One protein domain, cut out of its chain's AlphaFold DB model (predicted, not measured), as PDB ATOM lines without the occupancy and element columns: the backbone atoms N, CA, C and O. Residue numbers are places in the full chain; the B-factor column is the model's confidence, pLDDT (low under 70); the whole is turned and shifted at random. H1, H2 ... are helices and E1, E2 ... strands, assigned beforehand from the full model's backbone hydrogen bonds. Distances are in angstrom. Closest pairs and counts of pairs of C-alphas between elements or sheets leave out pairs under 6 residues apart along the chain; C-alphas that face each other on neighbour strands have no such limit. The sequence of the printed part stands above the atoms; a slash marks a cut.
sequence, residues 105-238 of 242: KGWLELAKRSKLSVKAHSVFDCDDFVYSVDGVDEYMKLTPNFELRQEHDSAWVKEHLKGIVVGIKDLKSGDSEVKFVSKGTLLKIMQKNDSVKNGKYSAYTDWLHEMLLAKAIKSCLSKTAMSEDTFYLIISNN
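What this domain is: This is residues 105 to 238 of the 242 residues of an uncharacterized protein of Helicobacter trogontum (UniProt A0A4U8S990). One long helix, H5, lies slantwise over one face of a three-stranded antiparallel sheet, with H1, H2 and H3 round it, and the hairpin E2 and E3 crosses the sheet's other face with few contacts. H4 and H6 lie farthest out, on the helix side. The printed part has 134 residues, with six named helices and five named strands in the order H1 E1 E2 E3 H2 E4 E5 H3 H4 H5 H6; the larger sheet runs E1 E4 E5, and the class is mixed, helices and strands. It is compact, with a radius of gyration of the C-alphas of 15.6 A, and spans 40 by 36 by 24 A.

Where its parts are: Find C-alpha 105 at (-81.339, -21.664, 26.229); from there H1 runs to residue 113. E1, residues 116 to 124, covers 25.9 A. Next come E2, residues 128 to 134, and E3, residues 137 to 143. H2, residues 154 to 160, is joined by a tight link, with 0 residues between them, to E4, residues 161 to 170 and 27.5 A long, which begins at C-alpha 161 at (-88.609, -14.875, 43.940). E5, residues 176 to 182, is followed by H3, residues 183 to 191, and H4, residues 194 to 197. H5, residues 208 to 221, is 20.0 A long, and H6, residues 228 to 238, ends at C-alpha 238 at (-63.400, -16.454, 32.045).

How they stand to each other: Look first at inner strand E4: N 121 and O 165 are 2.8 A apart toward E1, and N 166 and O 179 are 2.8 A apart toward E5, its hairpin partner. In the hairpin E2 and E3, N 130 and O 141 are 2.9 A apart. E3 comes closest to E5 at the C-alphas of Met 140 and Val 178, 7.8 A. With H1, H2 and H5 the sheet E1 E4 E5 makes two layers, helices on one face of a sheet. H5, the hub, has a height over the sheet of 7.8 A. It touches H1 with residues 214 to 218 alone, at a shallow tilt of 27 degrees, the same way; the closest C-alphas are those of Trp 107 and Ala 214, 6.6 A. H3 touches H5 about perpendicular, at 80 degrees, with C-alphas 186 and 212 closest at 6.6 A. H2 and H5 only just touch, with 3 pairs of C-alphas within 8 A, closest at Ser 154 and Leu 208, 6.0 A. H4 is close to H3 but not clearly touching, with the C-alphas of Gln 191 and Lys 197 6.5 A apart. H6 is near H1 and apart from H5. Each O i to N i+4 pair is within hydrogen-bond range in H1, H2, H3 and H5, against 5 of 7 in H6; H4 is too short for such a pair.

The domain as a whole: The C-alphas farthest apart, those of Gly 135 and Lys 200, are 45.5 A apart. The printed part has no cut and no long link. Look at the B-factor column for residues 191 to 206 and 224 to 238: the model's pLDDT is under 70 there.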
ATOM      1  N   LYS A 105     -81.366 -20.684  27.327       92.12
ATOM      2  CA  LYS A 105     -81.339 -21.664  26.229       92.12
ATOM      3  C   LYS A 105     -79.912 -21.987  25.775       92.12
ATOM      4  O   LYS A 105     -79.638 -23.121  25.393       92.12
ATOM      5  N   GLY A 106     -78.998 -21.018  25.848       91.88
ATOM      6  CA  GLY A 106     -77.585 -21.222  25.529       91.88
ATOM      7  C   GLY A 106     -76.893 -22.132  26.536       91.88
ATOM      8  O   GLY A 106     -76.178 -23.049  26.139       91.88
ATOM      9  N   TRP A 107     -77.160 -21.942  27.831       90.38
ATOM     10  CA  TRP A 107     -76.655 -22.832  28.879       90.38
ATOM     11  C   TRP A 107     -77.195 -24.252  28.756       90.38
ATOM     12  O   TRP A 107     -76.416 -25.193  28.888       90.38
ATOM     13  N   LEU A 108     -78.484 -24.423  28.449       91.94
ATOM     14  CA  LEU A 108     -79.056 -25.750  28.201       91.94
ATOM     15  C   LEU A 108     -78.381 -26.454  27.016       91.94
ATOM     16  O   LEU A 108     -78.072 -27.642  27.089       91.94
ATOM     17  N   GLU A 109     -78.125 -25.730  25.925       91.88
ATOM     18  CA  GLU A 109     -77.448 -26.284  24.750       91.88
ATOM     19  C   GLU A 109     -75.988 -26.654  25.041       91.88
ATOM     20  O   GLU A 109     -75.528 -27.726  24.641       91.88
ATOM     21  N   LEU A 110     -75.268 -25.795  25.768       88.88
ATOM     22  CA  LEU A 110     -73.901 -26.066  26.213       88.88
ATOM     23  C   LEU A 110     -73.846 -27.303  27.112       88.88
ATOM     24  O   LEU A 110     -73.076 -28.218  26.827       88.88
ATOM     25  N   ALA A 111     -74.713 -27.373  28.121       88.81
ATOM     26  CA  ALA A 111     -74.814 -28.516  29.019       88.81
ATOM     27  C   ALA A 111     -75.108 -29.817  28.255       88.81
ATOM     28  O   ALA A 111     -74.394 -30.806  28.418       88.81
ATOM     29  N   LYS A 112     -76.082 -29.795  27.335       90.31
ATOM     30  CA  LYS A 112     -76.429 -30.960  26.509       90.31
ATOM     31  C   LYS A 112     -75.239 -31.459  25.684       90.31
ATOM     32  O   LYS A 112     -75.039 -32.670  25.574       90.31
ATOM     33  N   ARG A 113     -74.436 -30.552  25.111       87.88
ATOM     34  CA  ARG A 113     -73.211 -30.918  24.373       87.88
ATOM     35  C   ARG A 113     -72.155 -31.545  25.282       87.88
ATOM     36  O   ARG A 113     -71.529 -32.515  24.871       87.88
ATOM     37  N   SER A 114     -72.052 -31.073  26.520       83.75
ATOM     38  CA  SER A 114     -71.216 -31.662  27.574       83.75
ATOM     39  C   SER A 114     -71.787 -32.943  28.197       83.75
ATOM     40  O   SER A 114     -71.230 -33.433  29.171       83.75
ATOM     41  N   LYS A 115     -72.867 -33.521  27.644       88.38
ATOM     42  CA  LYS A 115     -73.555 -34.707  28.195       88.38
ATOM     43  C   LYS A 115     -74.126 -34.484  29.601       88.38
ATOM     44  O   LYS A 115     -74.254 -35.427  30.370       88.38
ATOM     45  N   LEU A 116     -74.544 -33.259  29.897       89.69
ATOM     46  CA  LEU A 116     -75.263 -32.906  31.115       89.69
ATOM     47  C   LEU A 116     -76.730 -32.632  30.786       89.69
ATOM     48  O   LEU A 116     -77.050 -31.905  29.842       89.69
ATOM     49  N   SER A 117     -77.632 -33.181  31.591       92.81
ATOM     50  CA  SER A 117     -79.040 -32.790  31.608       92.81
ATOM     51  C   SER A 117     -79.249 -31.780  32.726       92.81
ATOM     52  O   SER A 117     -78.974 -32.081  33.885       92.81
ATOM     53  N   VAL A 118     -79.712 -30.578  32.384       93.81
ATOM     54  CA  VAL A 118     -79.906 -29.482  33.340       93.81
ATOM     55  C   VAL A 118     -81.358 -29.036  33.315       93.81
ATOM     56  O   VAL A 118     -81.927 -28.815  32.246       93.81
ATOM     57  N   LYS A 119     -81.947 -28.872  34.499       95.12
ATOM     58  CA  LYS A 119     -83.266 -28.265  34.697       95.12
ATOM     59  C   LYS A 119     -83.159 -27.187  35.759       95.12
ATOM     60  O   LYS A 119     -82.497 -27.394  36.769       95.12
ATOM     61  N   ALA A 120     -83.812 -26.051  35.541       95.88
ATOM     62  CA  ALA A 120     -83.863 -24.972  36.514       95.88
ATOM     63  C   ALA A 120     -85.311 -24.528  36.728       95.88
ATOM     64  O   ALA A 120     -86.039 -24.306  35.762       95.88
ATOM     65  N   HIS A 121     -85.711 -24.395  37.989       96.12
ATOM     66  CA  HIS A 121     -87.063 -24.024  38.390       96.12
ATOM     67  C   HIS A 121     -87.005 -22.888  39.402       96.12
ATOM     68  O   HIS A 121     -86.264 -22.952  40.381       96.12
ATOM     69  N   SER A 122     -87.779 -21.836  39.152       96.88
ATOM     70  CA  SER A 122     -87.910 -20.736  40.105       96.88
ATOM     71  C   SER A 122     -88.832 -21.129  41.251       96.88
ATOM     72  O   SER A 122     -89.861 -21.775  41.035       96.88
ATOM     73  N   VAL A 123     -88.424 -20.735  42.452       97.81
ATOM     74  CA  VAL A 123     -89.183 -20.855  43.692       97.81
ATOM     75  C   VAL A 123     -89.651 -19.459  44.059       97.81
ATOM     76  O   VAL A 123     -88.818 -18.581  44.299       97.81
ATOM     77  N   PHE A 124     -90.958 -19.256  44.094       97.75
ATOM     78  CA  PHE A 124     -91.610 -18.024  44.515       97.75
ATOM     79  C   PHE A 124     -92.172 -18.169  45.927       97.75
ATOM     80  O   PHE A 124     -92.203 -19.258  46.506       97.75
ATOM     81  N   ASP A 125     -92.568 -17.058  46.530       97.44
ATOM     82  CA  ASP A 125     -93.118 -17.062  47.877       97.44
ATOM     83  C   ASP A 125     -94.477 -17.752  48.005       97.44
ATOM     84  O   ASP A 125     -94.701 -18.389  49.034       97.44
ATOM     85  N   CYS A 126     -95.285 -17.712  46.947       97.25
ATOM     86  CA  CYS A 126     -96.570 -18.391  46.811       97.25
ATOM     87  C   CYS A 126     -96.478 -19.915  46.616       97.25
ATOM     88  O   CYS A 126     -97.511 -20.586  46.628       97.25
ATOM     89  N   ASP A 127     -95.280 -20.461  46.396       97.94
ATOM     90  CA  ASP A 127     -95.075 -21.898  46.217       97.94
ATOM     91  C   ASP A 127     -94.927 -22.632  47.548       97.94
ATOM     92  O   ASP A 127     -94.365 -22.100  48.512       97.94
ATOM     93  N   ASP A 128     -95.314 -23.908  47.548       97.81
ATOM     94  CA  ASP A 128     -94.906 -24.842  48.590       97.81
ATOM     95  C   ASP A 128     -93.514 -25.397  48.246       97.81
ATOM     96  O   ASP A 128     -93.318 -26.079  47.234       97.81
ATOM     97  N   PHE A 129     -92.519 -25.043  49.058       97.62
ATOM     98  CA  PHE A 129     -91.133 -25.458  48.874       97.62
ATOM     99  C   PHE A 129     -90.542 -25.955  50.188       97.62
ATOM    100  O   PHE A 129     -90.412 -25.196  51.150       97.62
ATOM    101  N   VAL A 130     -90.119 -27.216  50.184       95.56
ATOM    102  CA  VAL A 130     -89.461 -27.874  51.311       95.56
ATOM    103  C   VAL A 130     -88.003 -28.116  50.957       95.56
ATOM    104  O   VAL A 130     -87.700 -28.702  49.915       95.56
ATOM    105  N   TYR A 131     -87.112 -27.688  51.849       94.12
ATOM    106  CA  TYR A 131     -85.696 -28.028  51.828       94.12
ATOM    107  C   TYR A 131     -85.289 -28.555  53.201       94.12
ATOM    108  O   TYR A 131     -85.460 -27.860  54.203       94.12
ATOM    109  N   SER A 132     -84.758 -29.772  53.240       92.94
ATOM    110  CA  SER A 132     -84.228 -30.395  54.450       92.94
ATOM    111  C   SER A 132     -82.893 -31.061  54.153       92.94
ATOM    112  O   SER A 132     -82.681 -31.584  53.060       92.94
ATOM    113  N   VAL A 133     -82.009 -31.044  55.144       93.00
ATOM    114  CA  VAL A 133     -80.684 -31.659  55.077       93.00
ATOM    115  C   VAL A 133     -80.578 -32.646  56.228       93.00
ATOM    116  O   VAL A 133     -80.807 -32.261  57.376       93.00
ATOM    117  N   ASP A 134     -80.241 -33.890  55.915       92.62
ATOM    118  CA  ASP A 134     -79.935 -34.938  56.883       92.62
ATOM    119  C   ASP A 134     -78.513 -35.451  56.621       92.62
ATOM    120  O   ASP A 134     -78.254 -36.215  55.693       92.62
ATOM    121  N   GLY A 135     -77.544 -34.931  57.378       91.81
ATOM    122  CA  GLY A 135     -76.127 -35.188  57.125       91.81
ATOM    123  C   GLY A 135     -75.680 -34.688  55.744       91.81
ATOM    124  O   GLY A 135     -75.549 -33.483  55.535       91.81
ATOM    125  N   VAL A 136     -75.403 -35.622  54.828       84.19
ATOM    126  CA  VAL A 136     -75.024 -35.339  53.428       84.19
ATOM    127  C   VAL A 136     -76.201 -35.445  52.458       84.19
ATOM    128  O   VAL A 136     -76.063 -35.063  51.297       84.19
ATOM    129  N   ASP A 137     -77.343 -35.955  52.919       86.75
ATOM    130  CA  ASP A 137     -78.530 -36.130  52.101       86.75
ATOM    131  C   ASP A 137     -79.340 -34.833  52.082       86.75
ATOM    132  O   ASP A 137     -79.799 -34.323  53.107       86.75
ATOM    133  N   GLU A 138     -79.525 -34.284  50.886       89.50
ATOM    134  CA  GLU A 138     -80.334 -33.092  50.659       89.50
ATOM    135  C   GLU A 138     -81.662 -33.477  50.007       89.50
ATOM    136  O   GLU A 138     -81.701 -34.067  48.925       89.50
ATOM    137  N   TYR A 139     -82.772 -33.090  50.632       90.31
ATOM    138  CA  TYR A 139     -84.108 -33.260  50.074       90.31
ATOM    139  C   TYR A 139     -84.707 -31.904  49.718       90.31
ATOM    140  O   TYR A 139     -84.867 -31.027  50.568       90.31
ATOM    141  N   MET A 140     -85.062 -31.740  48.443       94.56
ATOM    142  CA  MET A 140     -85.740 -30.555  47.923       94.56
ATOM    143  C   MET A 140     -87.016 -30.970  47.193       94.56
ATOM    144  O   MET A 140     -86.962 -31.734  46.228       94.56
ATOM    145  N   LYS A 141     -88.160 -30.411  47.598       95.19
ATOM    146  CA  LYS A 141     -89.443 -30.583  46.907       95.19
ATOM    147  C   LYS A 141     -90.065 -29.222  46.639       95.19
ATOM    148  O   LYS A 141     -90.288 -28.452  47.565       95.19
ATOM    149  N   LEU A 142     -90.358 -28.952  45.370       97.00
ATOM    150  CA  LEU A 142     -91.091 -27.770  44.925       97.00
ATOM    151  C   LEU A 142     -92.452 -28.195  44.377       97.00
ATOM    152  O   LEU A 142     -92.523 -29.011  43.456       97.00
ATOM    153  N   THR A 143     -93.514 -27.591  44.893       97.56
ATOM    154  CA  THR A 143     -94.875 -27.686  44.373       97.56
ATOM    155  C   THR A 143     -95.332 -26.282  43.951       97.56
ATOM    156  O   THR A 143     -95.695 -25.467  44.801       97.56
ATOM    157  N   PRO A 144     -95.261 -25.971  42.639       97.00
ATOM    158  CA  PRO A 144     -95.664 -24.679  42.095       97.00
ATOM    159  C   PRO A 144     -97.130 -24.340  42.356       97.00
ATOM    160  O   PRO A 144     -98.006 -25.163  42.089       97.00
ATOM    161  N   ASN A 145     -97.404 -23.101  42.761       96.94
ATOM    162  CA  ASN A 145     -98.756 -22.552  42.734       96.94
ATOM    163  C   ASN A 145     -98.965 -21.743  41.443       96.94
ATOM    164  O   ASN A 145     -98.690 -20.545  41.394       96.94
ATOM    165  N   PHE A 146     -99.410 -22.413  40.375       94.38
ATOM    166  CA  PHE A 146     -99.551 -21.789  39.054       94.38
ATOM    167  C   PHE A 146    -100.629 -20.701  38.984       94.38
ATOM    168  O   PHE A 146    -100.498 -19.806  38.158       94.38
ATOM    169  N   GLU A 147    -101.633 -20.733  39.863       96.38
ATOM    170  CA  GLU A 147    -102.701 -19.724  39.903       96.38
ATOM    171  C   GLU A 147    -102.195 -18.363  40.403       96.38
ATOM    172  O   GLU A 147    -102.670 -17.317  39.969       96.38
ATOM    173  N   LEU A 148    -101.218 -18.364  41.320       96.19
ATOM    174  CA  LEU A 148    -100.685 -17.138  41.928       96.19
ATOM    175  C   LEU A 148     -99.398 -16.629  41.266       96.19
ATOM    176  O   LEU A 148     -98.989 -15.491  41.500       96.19
ATOM    177  N   ARG A 149     -98.749 -17.461  40.449       95.19
ATOM    178  CA  ARG A 149     -97.502 -17.126  39.758       95.19
ATOM    179  C   ARG A 149     -97.733 -16.092  38.657       95.19
ATOM    180  O   ARG A 149     -98.495 -16.323  37.724       95.19
ATOM    181  N   GLN A 150     -96.969 -15.002  38.689       93.00
ATOM    182  CA  GLN A 150     -96.944 -13.995  37.618       93.00
ATOM    183  C   GLN A 150     -95.546 -13.899  36.995       93.00
ATOM    184  O   GLN A 150     -94.922 -12.845  36.946       93.00
ATOM    185  N   GLU A 151     -95.032 -15.030  36.504       87.06
ATOM    186  CA  GLU A 151     -93.655 -15.154  35.980       87.06
ATOM    187  C   GLU A 151     -93.362 -14.268  34.756       87.06
ATOM    188  O   GLU A 151     -92.205 -14.027  34.420       87.06
ATOM    189  N   HIS A 152     -94.411 -13.777  34.094       85.94
ATOM    190  CA  HIS A 152     -94.312 -12.854  32.967       85.94
ATOM    191  C   HIS A 152     -94.029 -11.405  33.401       85.94
ATOM    192  O   HIS A 152     -93.531 -10.622  32.593       85.94
ATOM    193  N   ASP A 153     -94.314 -11.042  34.657       88.50
ATOM    194  CA  ASP A 153     -94.057  -9.709  35.198       88.50
ATOM    195  C   ASP A 153     -92.692  -9.673  35.902       88.50
ATOM    196  O   ASP A 153     -92.457 -10.303  36.935       88.50
ATOM    197  N   SER A 154     -91.765  -8.891  35.347       85.81
ATOM    198  CA  SER A 154     -90.415  -8.744  35.897       85.81
ATOM    199  C   SER A 154     -90.382  -8.073  37.276       85.81
ATOM    200  O   SER A 154     -89.503  -8.396  38.082       85.81
ATOM    201  N   ALA A 155     -91.298  -7.149  37.573       86.75
ATOM    202  CA  ALA A 155     -91.394  -6.535  38.893       86.75
ATOM    203  C   ALA A 155     -91.858  -7.573  39.921       86.75
ATOM    204  O   ALA A 155     -91.180  -7.761  40.935       86.75
ATOM    205  N   TRP A 156     -92.911  -8.326  39.587       92.31
ATOM    206  CA  TRP A 156     -93.417  -9.418  40.418       92.31
ATOM    207  C   TRP A 156     -92.347 -10.490  40.657       92.31
ATOM    208  O   TRP A 156     -92.049 -10.832  41.799       92.31
ATOM    209  N   VAL A 157     -91.664 -10.958  39.603       91.12
ATOM    210  CA  VAL A 157     -90.558 -11.926  39.727       91.12
ATOM    211  C   VAL A 157     -89.472 -11.392  40.660       91.12
ATOM    212  O   VAL A 157     -88.974 -12.116  41.522       91.12
ATOM    213  N   LYS A 158     -89.084 -10.121  40.523       87.31
ATOM    214  CA  LYS A 158     -88.053  -9.521  41.377       87.31
ATOM    215  C   LYS A 158     -88.488  -9.448  42.837       87.31
ATOM    216  O   LYS A 158     -87.629  -9.568  43.712       87.31
ATOM    217  N   GLU A 159     -89.765  -9.234  43.110       91.25
ATOM    218  CA  GLU A 159     -90.321  -9.141  44.456       91.25
ATOM    219  C   GLU A 159     -90.467 -10.525  45.102       91.25
ATOM    220  O   GLU A 159     -89.833 -10.782  46.129       91.25
ATOM    221  N   HIS A 160     -91.150 -11.446  44.427       95.50
ATOM    222  CA  HIS A 160     -91.634 -12.710  44.985       95.50
ATOM    223  C   HIS A 160     -90.660 -13.891  44.867       95.50
ATOM    224  O   HIS A 160     -90.850 -14.925  45.508       95.50
ATOM    225  N   LEU A 161     -89.589 -13.788  44.070       95.94
ATOM    226  CA  LEU A 161     -88.609 -14.875  43.940       95.94
ATOM    227  C   LEU A 161     -87.913 -15.165  45.284       95.94
ATOM    228  O   LEU A 161     -87.293 -14.289  45.879       95.94
ATOM    229  N   LYS A 162     -87.915 -16.420  45.730       96.81
ATOM    230  CA  LYS A 162     -87.088 -16.915  46.847       96.81
ATOM    231  C   LYS A 162     -85.721 -17.399  46.356       96.81
ATOM    232  O   LYS A 162     -84.687 -17.140  46.979       96.81
ATOM    233  N   GLY A 163     -85.688 -18.061  45.203       96.44
ATOM    234  CA  GLY A 163     -84.467 -18.571  44.584       96.44
ATOM    235  C   GLY A 163     -84.760 -19.492  43.407       96.44
ATOM    236  O   GLY A 163     -85.881 -19.538  42.909       96.44
ATOM    237  N   ILE A 164     -83.742 -20.209  42.944       97.38
ATOM    238  CA  ILE A 164     -83.841 -21.129  41.810       97.38
ATOM    239  C   ILE A 164     -83.246 -22.474  42.208       97.38
ATOM    240  O   ILE A 164     -82.092 -22.540  42.626       97.38
ATOM    241  N   VAL A 165     -84.022 -23.540  42.042       96.81
ATOM    242  CA  VAL A 165     -83.551 -24.924  42.143       96.81
ATOM    243  C   VAL A 165     -82.976 -25.332  40.794       96.81
ATOM    244  O   VAL A 165     -83.637 -25.175  39.768       96.81
ATOM    245  N   VAL A 166     -81.755 -25.859  40.783       95.81
ATOM    246  CA  VAL A 166     -81.070 -26.364  39.592       95.81
ATOM    247  C   VAL A 166     -80.744 -27.836  39.803       95.81
ATOM    248  O   VAL A 166     -79.939 -28.168  40.666       95.81
ATOM    249  N   GLY A 167     -81.358 -28.705  39.005       94.19
ATOM    250  CA  GLY A 167     -81.001 -30.117  38.913       94.19
ATOM    251  C   GLY A 167     -80.022 -30.340  37.766       94.19
ATOM    252  O   GLY A 167     -80.265 -29.871  36.651       94.19
ATOM    253  N   ILE A 168     -78.932 -31.051  38.032       92.69
ATOM    254  CA  ILE A 168     -77.911 -31.429  37.053       92.69
ATOM    255  C   ILE A 168     -77.754 -32.943  37.122       92.69
ATOM    256  O   ILE A 168     -77.576 -33.495  38.200       92.69
ATOM    257  N   LYS A 169     -77.813 -33.608  35.971       92.25
ATOM    258  CA  LYS A 169     -77.512 -35.032  35.834       92.25
ATOM    259  C   LYS A 169     -76.401 -35.227  34.817       92.25
ATOM    260  O   LYS A 169     -76.558 -34.811  33.664       92.25
ATOM    261  N   ASP A 170     -75.316 -35.869  35.229       90.19
ATOM    262  CA  ASP A 170     -74.284 -36.338  34.313       90.19
ATOM    263  C   ASP A 170     -74.799 -37.593  33.600       90.19
ATOM    264  O   ASP A 170     -75.179 -38.587  34.217       90.19
ATOM    265  N   LEU A 171     -74.884 -37.534  32.271       89.12
ATOM    266  CA  LEU A 171     -75.397 -38.640  31.468       89.12
ATOM    267  C   LEU A 171     -74.349 -39.733  31.223       89.12
ATOM    268  O   LEU A 171     -74.713 -40.791  30.714       89.12
ATOM    269  N   LYS A 172     -73.071 -39.483  31.532       87.44
ATOM    270  CA  LYS A 172     -71.989 -40.468  31.441       87.44
ATOM    271  C   LYS A 172     -71.937 -41.334  32.697       87.44
ATOM    272  O   LYS A 172     -71.948 -42.553  32.567       87.44
ATOM    273  N   SER A 173     -71.882 -40.721  33.882       88.12
ATOM    274  CA  SER A 173     -71.818 -41.462  35.152       88.12
ATOM    275  C   SER A 173     -73.195 -41.852  35.692       88.12
ATOM    276  O   SER A 173     -73.329 -42.862  36.372       88.12
ATOM    277  N   GLY A 174     -74.235 -41.082  35.357       88.81
ATOM    278  CA  GLY A 174     -75.577 -41.224  35.924       88.81
ATOM    279  C   GLY A 174     -75.803 -40.388  37.186       88.81
ATOM    280  O   GLY A 174     -76.958 -40.265  37.612       88.81
ATOM    281  N   ASP A 175     -74.745 -39.779  37.732       88.31
ATOM    282  CA  ASP A 175     -74.793 -38.976  38.953       88.31
ATOM    283  C   ASP A 175     -75.723 -37.781  38.793       88.31
ATOM    284  O   ASP A 175     -75.852 -37.191  37.715       88.31
ATOM    285  N   SER A 176     -76.396 -37.421  39.879       89.44
ATOM    286  CA  SER A 176     -77.309 -36.288  39.910       89.44
ATOM    287  C   SER A 176     -77.047 -35.431  41.135       89.44
ATOM    288  O   SER A 176     -76.870 -35.943  42.234       89.44
ATOM    289  N   GLU A 177     -77.071 -34.120  40.943       88.69
ATOM    290  CA  GLU A 177     -77.025 -33.138  42.017       88.69
ATOM    291  C   GLU A 177     -78.181 -32.150  41.859       88.69
ATOM    292  O   GLU A 177     -78.581 -31.790  40.747       88.69
ATOM    293  N   VAL A 178     -78.720 -31.690  42.983       91.44
ATOM    294  CA  VAL A 178     -79.728 -30.631  43.019       91.44
ATOM    295  C   VAL A 178     -79.202 -29.527  43.918       91.44
ATOM    296  O   VAL A 178     -78.737 -29.784  45.020       91.44
ATOM    297  N   LYS A 179     -79.235 -28.289  43.431       92.25
ATOM    298  CA  LYS A 179     -78.706 -27.119  44.138       92.25
ATOM    299  C   LYS A 179     -79.751 -26.022  44.192       92.25
ATOM    300  O   LYS A 179     -80.352 -25.690  43.173       92.25
ATOM    301  N   PHE A 180     -79.902 -25.393  45.351       94.94
ATOM    302  CA  PHE A 180     -80.707 -24.185  45.499       94.94
ATOM    303  C   PHE A 180     -79.821 -22.934  45.450       94.94
ATOM    304  O   PHE A 180     -78.863 -22.790  46.208       94.94
ATOM    305  N   VAL A 181     -80.147 -21.996  44.559       94.75
ATOM    306  CA  VAL A 181     -79.476 -20.698  44.440       94.75
ATOM    307  C   VAL A 181     -80.424 -19.607  44.925       94.75
ATOM    308  O   VAL A 181     -81.408 -19.282  44.264       94.75
ATOM    309  N   SER A 182     -80.121 -19.012  46.079       94.62
ATOM    310  CA  SER A 182     -80.978 -17.990  46.690       94.62
ATOM    311  C   SER A 182     -81.073 -16.709  45.855       94.62
ATOM    312  O   SER A 182     -80.105 -16.304  45.198       94.62
ATOM    313  N   LYS A 183     -82.206 -15.995  45.956       92.44
ATOM    314  CA  LYS A 183     -82.387 -14.657  45.361       92.44
ATOM    315  C   LYS A 183     -81.241 -13.715  45.719       92.44
ATOM    316  O   LYS A 183     -80.717 -13.041  44.840       92.44
ATOM    317  N   GLY A 184     -80.790 -13.703  46.975       88.31
ATOM    318  CA  GLY A 184     -79.662 -12.869  47.401       88.31
ATOM    319  C   GLY A 184     -78.371 -13.159  46.624       88.31
ATOM    320  O   GLY A 184     -77.661 -12.234  46.230       88.31
ATOM    321  N   THR A 185     -78.088 -14.431  46.335       88.00
ATOM    322  CA  THR A 185     -76.934 -14.834  45.515       88.00
ATOM    323  C   THR A 185     -77.103 -14.393  44.063       88.00
ATOM    324  O   THR A 185     -76.182 -13.811  43.486       88.00
ATOM    325  N   LEU A 186     -78.288 -14.607  43.487       87.69
ATOM    326  CA  LEU A 186     -78.605 -14.199  42.116       87.69
ATOM    327  C   LEU A 186     -78.499 -12.683  41.946       87.69
ATOM    328  O   LEU A 186     -77.844 -12.217  41.017       87.69
ATOM    329  N   LEU A 187     -79.043 -11.911  42.889       80.94
ATOM    330  CA  LEU A 187     -78.954 -10.456  42.893       80.94
ATOM    331  C   LEU A 187     -77.510  -9.975  43.043       80.94
ATOM    332  O   LEU A 187     -77.130  -9.040  42.351       80.94
ATOM    333  N   LYS A 188     -76.667 -10.621  43.859       81.50
ATOM    334  CA  LYS A 188     -75.230 -10.288  43.926       81.50
ATOM    335  C   LYS A 188     -74.529 -10.531  42.585       81.50
ATOM    336  O   LYS A 188     -73.746  -9.690  42.144       81.50
ATOM    337  N   ILE A 189     -74.820 -11.646  41.913       75.69
ATOM    338  CA  ILE A 189     -74.281 -11.954  40.575       75.69
ATOM    339  C   ILE A 189     -74.784 -10.935  39.543       75.69
ATOM    340  O   ILE A 189     -74.021 -10.491  38.685       75.69
ATOM    341  N   MET A 190     -76.052 -10.530  39.638       72.12
ATOM    342  CA  MET A 190     -76.640  -9.508  38.778       72.12
ATOM    343  C   MET A 190     -76.049  -8.124  39.026       72.12
ATOM    344  O   MET A 190     -75.723  -7.438  38.069       72.12
ATOM    345  N   GLN A 191     -75.897  -7.706  40.282       64.00
ATOM    346  CA  GLN A 191     -75.410  -6.378  40.653       64.00
ATOM    347  C   GLN A 191     -73.921  -6.202  40.364       64.00
ATOM    348  O   GLN A 191     -73.486  -5.075  40.177       64.00
ATOM    349  N   LYS A 192     -73.132  -7.279  40.248       57.06
ATOM    350  CA  LYS A 192     -71.777  -7.202  39.666       57.06
ATOM    351  C   LYS A 192     -71.784  -6.799  38.183       57.06
ATOM    352  O   LYS A 192     -70.727  -6.530  37.625       57.06
ATOM    353  N   ASN A 193     -72.952  -6.746  37.538       57.59
ATOM    354  CA  ASN A 193     -73.095  -6.242  36.181       57.59
ATOM    355  C   ASN A 193     -73.364  -4.732  36.191       57.59
ATOM    356  O   ASN A 193     -74.454  -4.292  36.554       57.59
ATOM    357  N   ASP A 194     -72.400  -3.939  35.724       51.88
ATOM    358  CA  ASP A 194     -72.502  -2.471  35.701       51.88
ATOM    359  C   ASP A 194     -73.679  -1.927  34.874       51.88
ATOM    360  O   ASP A 194     -74.163  -0.825  35.146       51.88
ATOM    361  N   SER A 195     -74.193  -2.701  33.910       52.09
ATOM    362  CA  SER A 195     -75.399  -2.363  33.136       52.09
ATOM    363  C   SER A 195     -76.664  -2.338  34.006       52.09
ATOM    364  O   SER A 195     -77.597  -1.603  33.708       52.09
ATOM    365  N   VAL A 196     -76.698  -3.105  35.105       53.09
ATOM    366  CA  VAL A 196     -77.822  -3.123  36.059       53.09
ATOM    367  C   VAL A 196     -77.748  -1.928  37.015       53.09
ATOM    368  O   VAL A 196     -78.776  -1.343  37.341       53.09
ATOM    369  N   LYS A 197     -76.542  -1.515  37.435       50.97
ATOM    370  CA  LYS A 197     -76.353  -0.395  38.379       50.97
ATOM    371  C   LYS A 197     -76.710   0.973  37.797       50.97
ATOM    372  O   LYS A 197     -77.151   1.846  38.529       50.97
ATOM    373  N   ASN A 198     -76.494   1.167  36.497       51.34
ATOM    374  CA  ASN A 198     -76.623   2.479  35.857       51.34
ATOM    375  C   ASN A 198     -77.986   2.710  35.179       51.34
ATOM    376  O   ASN A 198     -78.136   3.699  34.463       51.34
ATOM    377  N   GLY A 199     -78.954   1.795  35.346       48.41
ATOM    378  CA  GLY A 199     -80.330   1.941  34.843       48.41
ATOM    379  C   GLY A 199     -80.474   2.042  33.319       48.41
ATOM    380  O   GLY A 199     -81.568   2.284  32.821       48.41
ATOM    381  N   LYS A 200     -79.387   1.866  32.562       46.53
ATOM    382  CA  LYS A 200     -79.364   1.949  31.103       46.53
ATOM    383  C   LYS A 200     -79.082   0.567  30.535       46.53
ATOM    384  O   LYS A 200     -77.955   0.091  30.618       46.53
ATOM    385  N   TYR A 201     -80.125  -0.020  29.953       56.22
ATOM    386  CA  TYR A 201     -80.087  -1.168  29.047       56.22
ATOM    387  C   TYR A 201     -79.348  -2.394  29.590       56.22
ATOM    388  O   TYR A 201     -78.136  -2.562  29.454       56.22
ATOM    389  N   SER A 202     -80.121  -3.313  30.160       58.62
ATOM    390  CA  SER A 202     -79.635  -4.642  30.511       58.62
ATOM    391  C   SER A 202     -80.557  -5.700  29.911       58.62
ATOM    392  O   SER A 202     -81.765  -5.477  29.831       58.62
ATOM    393  N   ALA A 203     -80.022  -6.866  29.531       58.34
ATOM    394  CA  ALA A 203     -80.835  -8.016  29.110       58.34
ATOM    395  C   ALA A 203     -81.890  -8.414  30.168       58.34
ATOM    396  O   ALA A 203     -82.865  -9.081  29.853       58.34
ATOM    397  N   TYR A 204     -81.731  -7.952  31.412       61.53
ATOM    398  CA  TYR A 204     -82.689  -8.129  32.498       61.53
ATOM    399  C   TYR A 204     -83.912  -7.205  32.429       61.53
ATOM    400  O   TYR A 204     -84.776  -7.333  33.280       61.53
ATOM    401  N   THR A 205     -83.983  -6.263  31.486       64.12
ATOM    402  CA  THR A 205     -85.153  -5.372  31.352       64.12
ATOM    403  C   THR A 205     -86.322  -6.133  30.736       64.12
ATOM    404  O   THR A 205     -87.411  -6.130  31.292       64.12
ATOM    405  N   ASP A 206     -86.052  -6.866  29.654       63.56
ATOM    406  CA  ASP A 206     -87.078  -7.618  28.923       63.56
ATOM    407  C   ASP A 206     -87.044  -9.126  29.249       63.56
ATOM    408  O   ASP A 206     -88.019  -9.832  29.024       63.56
ATOM    409  N   TRP A 207     -85.926  -9.637  29.789       73.38
ATOM    410  CA  TRP A 207     -85.682 -11.079  29.972       73.38
ATOM    411  C   TRP A 207     -85.195 -11.428  31.386       73.38
ATOM    412  O   TRP A 207     -84.391 -12.350  31.560       73.38
ATOM    413  N   LEU A 208     -85.634 -10.684  32.413       83.06
ATOM    414  CA  LEU A 208     -85.170 -10.845  33.800       83.06
ATOM    415  C   LEU A 208     -85.186 -12.307  34.254       83.06
ATOM    416  O   LEU A 208     -84.173 -12.821  34.736       83.06
ATOM    417  N   HIS A 209     -86.333 -12.966  34.095       87.62
ATOM    418  CA  HIS A 209     -86.553 -14.316  34.595       87.62
ATOM    419  C   HIS A 209     -85.642 -15.340  33.912       87.62
ATOM    420  O   HIS A 209     -84.934 -16.088  34.589       87.62
ATOM    421  N   GLU A 210     -85.544 -15.298  32.580       87.50
ATOM    422  CA  GLU A 210     -84.625 -16.161  31.831       87.50
ATOM    423  C   GLU A 210     -83.161 -15.924  32.226       87.50
ATOM    424  O   GLU A 210     -82.372 -16.867  32.332       87.50
ATOM    425  N   MET A 211     -82.769 -14.669  32.463       85.75
ATOM    426  CA  MET A 211     -81.394 -14.361  32.848       85.75
ATOM    427  C   MET A 211     -81.080 -14.845  34.264       85.75
ATOM    428  O   MET A 211     -79.975 -15.328  34.511       85.75
ATOM    429  N   LEU A 212     -82.039 -14.774  35.187       90.44
ATOM    430  CA  LEU A 212     -81.904 -15.340  36.528       90.44
ATOM    431  C   LEU A 212     -81.693 -16.861  36.471       90.44
ATOM    432  O   LEU A 212     -80.749 -17.362  37.088       90.44
ATOM    433  N   LEU A 213     -82.485 -17.576  35.663       93.44
ATOM    434  CA  LEU A 213     -82.296 -19.010  35.395       93.44
ATOM    435  C   LEU A 213     -80.901 -19.295  34.819       93.44
ATOM    436  O   LEU A 213     -80.194 -20.181  35.301       93.44
ATOM    437  N   ALA A 214     -80.457 -18.501  33.842       90.81
ATOM    438  CA  ALA A 214     -79.125 -18.619  33.253       90.81
ATOM    439  C   ALA A 214     -78.001 -18.433  34.289       90.81
ATOM    440  O   ALA A 214     -77.022 -19.182  34.292       90.81
ATOM    441  N   LYS A 215     -78.124 -17.448  35.193       89.75
ATOM    442  CA  LYS A 215     -77.128 -17.210  36.251       89.75
ATOM    443  C   LYS A 215     -77.127 -18.314  37.305       89.75
ATOM    444  O   LYS A 215     -76.042 -18.676  37.761       89.75
ATOM    445  N   ALA A 216     -78.289 -18.869  37.651       93.44
ATOM    446  CA  ALA A 216     -78.377 -20.025  38.539       93.44
ATOM    447  C   ALA A 216     -77.638 -21.231  37.941       93.44
ATOM    448  O   ALA A 216     -76.741 -21.776  38.584       93.44
ATOM    449  N   ILE A 217     -77.923 -21.570  36.675       92.25
ATOM    450  CA  ILE A 217     -77.244 -22.665  35.966       92.25
ATOM    451  C   ILE A 217     -75.738 -22.423  35.900       92.25
ATOM    452  O   ILE A 217     -74.969 -23.300  36.284       92.25
ATOM    453  N   LYS A 218     -75.306 -21.227  35.474       88.38
ATOM    454  CA  LYS A 218     -73.882 -20.866  35.428       88.38
ATOM    455  C   LYS A 218     -73.212 -21.078  36.788       88.38
ATOM    456  O   LYS A 218     -72.134 -21.660  36.850       88.38
ATOM    457  N   SER A 219     -73.838 -20.595  37.864       88.12
ATOM    458  CA  SER A 219     -73.310 -20.720  39.225       88.12
ATOM    459  C   SER A 219     -73.156 -22.184  39.634       88.12
ATOM    460  O   SER A 219     -72.115 -22.543  40.180       88.12
ATOM    461  N   CYS A 220     -74.150 -23.030  39.353       89.31
ATOM    462  CA  CYS A 220     -74.079 -24.452  39.681       89.31
ATOM    463  C   CYS A 220     -73.009 -25.166  38.849       89.31
ATOM    464  O   CYS A 220     -72.089 -25.722  39.439       89.31
ATOM    465  N   LEU A 221     -73.046 -25.040  37.517       83.69
ATOM    466  CA  LEU A 221     -72.083 -25.687  36.616       83.69
ATOM    467  C   LEU A 221     -70.632 -25.255  36.869       83.69
ATOM    468  O   LEU A 221     -69.721 -26.048  36.678       83.69
ATOM    469  N   SER A 222     -70.398 -24.018  37.322       75.88
ATOM    470  CA  SER A 222     -69.049 -23.550  37.684       75.88
ATOM    471  C   SER A 222     -68.481 -24.179  38.962       75.88
ATOM    472  O   SER A 222     -67.290 -24.041  39.220       75.88
ATOM    473  N   LYS A 223     -69.331 -24.815  39.776       72.38
ATOM    474  CA  LYS A 223     -68.982 -25.409  41.074       72.38
ATOM    475  C   LYS A 223     -69.082 -26.932  41.086       72.38
ATOM    476  O   LYS A 223     -68.667 -27.547  42.059       72.38
ATOM    477  N   THR A 224     -69.691 -27.536  40.073       65.25
ATOM    478  CA  THR A 224     -69.750 -28.993  39.943       65.25
ATOM    479  C   THR A 224     -68.385 -29.519  39.501       65.25
ATOM    480  O   THR A 224     -67.705 -28.867  38.706       65.25
ATOM    481  N   ALA A 225     -67.978 -30.690  39.999       50.91
ATOM    482  CA  ALA A 225     -66.817 -31.403  39.474       50.91
ATOM    483  C   ALA A 225     -67.109 -31.768  38.011       50.91
ATOM    484  O   ALA A 225     -67.931 -32.630  37.723       50.91
ATOM    485  N   MET A 226     -66.521 -31.024  37.081       54.69
ATOM    486  CA  MET A 226     -66.793 -31.134  35.652       54.69
ATOM    487  C   MET A 226     -65.563 -31.695  34.944       54.69
ATOM    488  O   MET A 226     -64.440 -31.318  35.271       54.69
ATOM    489  N   SER A 227     -65.767 -32.560  33.946       52.81
ATOM    490  CA  SER A 227     -64.686 -33.016  33.062       52.81
ATOM    491  C   SER A 227     -63.982 -31.821  32.399       52.81
ATOM    492  O   SER A 227     -64.643 -30.828  32.074       52.81
ATOM    493  N   GLU A 228     -62.670 -31.923  32.146       48.72
ATOM    494  CA  GLU A 228     -61.831 -30.845  31.582       48.72
ATOM    495  C   GLU A 228     -62.457 -30.162  30.348       48.72
ATOM    496  O   GLU A 228     -62.430 -28.936  30.233       48.72
ATOM    497  N   ASP A 229     -63.144 -30.917  29.484       47.78
ATOM    498  CA  ASP A 229     -63.853 -30.401  28.299       47.78
ATOM    499  C   ASP A 229     -64.896 -29.306  28.611       47.78
ATOM    500  O   ASP A 229     -65.070 -28.347  27.855       47.78
ATOM    501  N   THR A 230     -65.593 -29.416  29.745       47.50
ATOM    502  CA  THR A 230     -66.624 -28.458  30.184       47.50
ATOM    503  C   THR A 230     -65.991 -27.263  30.902       47.50
ATOM    504  O   THR A 230     -66.480 -26.136  30.806       47.50
ATOM    505  N   PHE A 231     -64.844 -27.482  31.549       48.25
ATOM    506  CA  PHE A 231     -64.023 -26.439  32.153       48.25
ATOM    507  C   PHE A 231     -63.427 -25.495  31.091       48.25
ATOM    508  O   PHE A 231     -63.491 -24.278  31.266       48.25
ATOM    509  N   TYR A 232     -62.979 -25.997  29.931       49.25
ATOM    510  CA  TYR A 232     -62.504 -25.156  28.817       49.25
ATOM    511  C   TYR A 232     -63.600 -24.262  28.196       49.25
ATOM    512  O   TYR A 232     -63.328 -23.118  27.810       49.25
ATOM    513  N   LEU A 233     -64.859 -24.715  28.159       48.56
ATOM    514  CA  LEU A 233     -66.018 -23.909  27.727       48.56
ATOM    515  C   LEU A 233     -66.352 -22.762  28.704       48.56
ATOM    516  O   LEU A 233     -66.840 -21.703  28.300       48.56
ATOM    517  N   ILE A 234     -66.066 -22.949  29.995       49.47
ATOM    518  CA  ILE A 234     -66.238 -21.918  31.030       49.47
ATOM    519  C   ILE A 234     -65.006 -20.997  31.095       49.47
ATOM    520  O   ILE A 234     -65.165 -19.786  31.239       49.47
ATOM    521  N   ILE A 235     -63.785 -21.515  30.918       44.34
ATOM    522  CA  ILE A 235     -62.547 -20.716  30.889       44.34
ATOM    523  C   ILE A 235     -62.448 -19.830  29.647       44.34
ATOM    524  O   ILE A 235     -62.014 -18.686  29.765       44.34
ATOM    525  N   SER A 236     -62.904 -20.281  28.478       42.59
ATOM    526  CA  SER A 236     -63.029 -19.399  27.304       42.59
ATOM    527  C   SER A 236     -63.986 -18.220  27.559       42.59
ATOM    528  O   SER A 236     -63.791 -17.148  26.992       42.59
ATOM    529  N   ASN A 237     -64.936 -18.360  28.492       42.66
ATOM    530  CA  ASN A 237     -65.740 -17.256  29.031       42.66
ATOM    531  C   ASN A 237     -65.056 -16.468  30.174       42.66
ATOM    532  O   ASN A 237     -65.443 -15.329  30.431       42.66
ATOM    533  N   ASN A 238     -64.070 -17.043  30.874       40.03
ATOM    534  CA  ASN A 238     -63.400 -16.454  32.045       40.03
ATOM    535  C   ASN A 238     -62.010 -15.845  31.769       40.03
ATOM    536  O   ASN A 238     -61.533 -15.090  32.611       40.03
TER     537      ASN A 238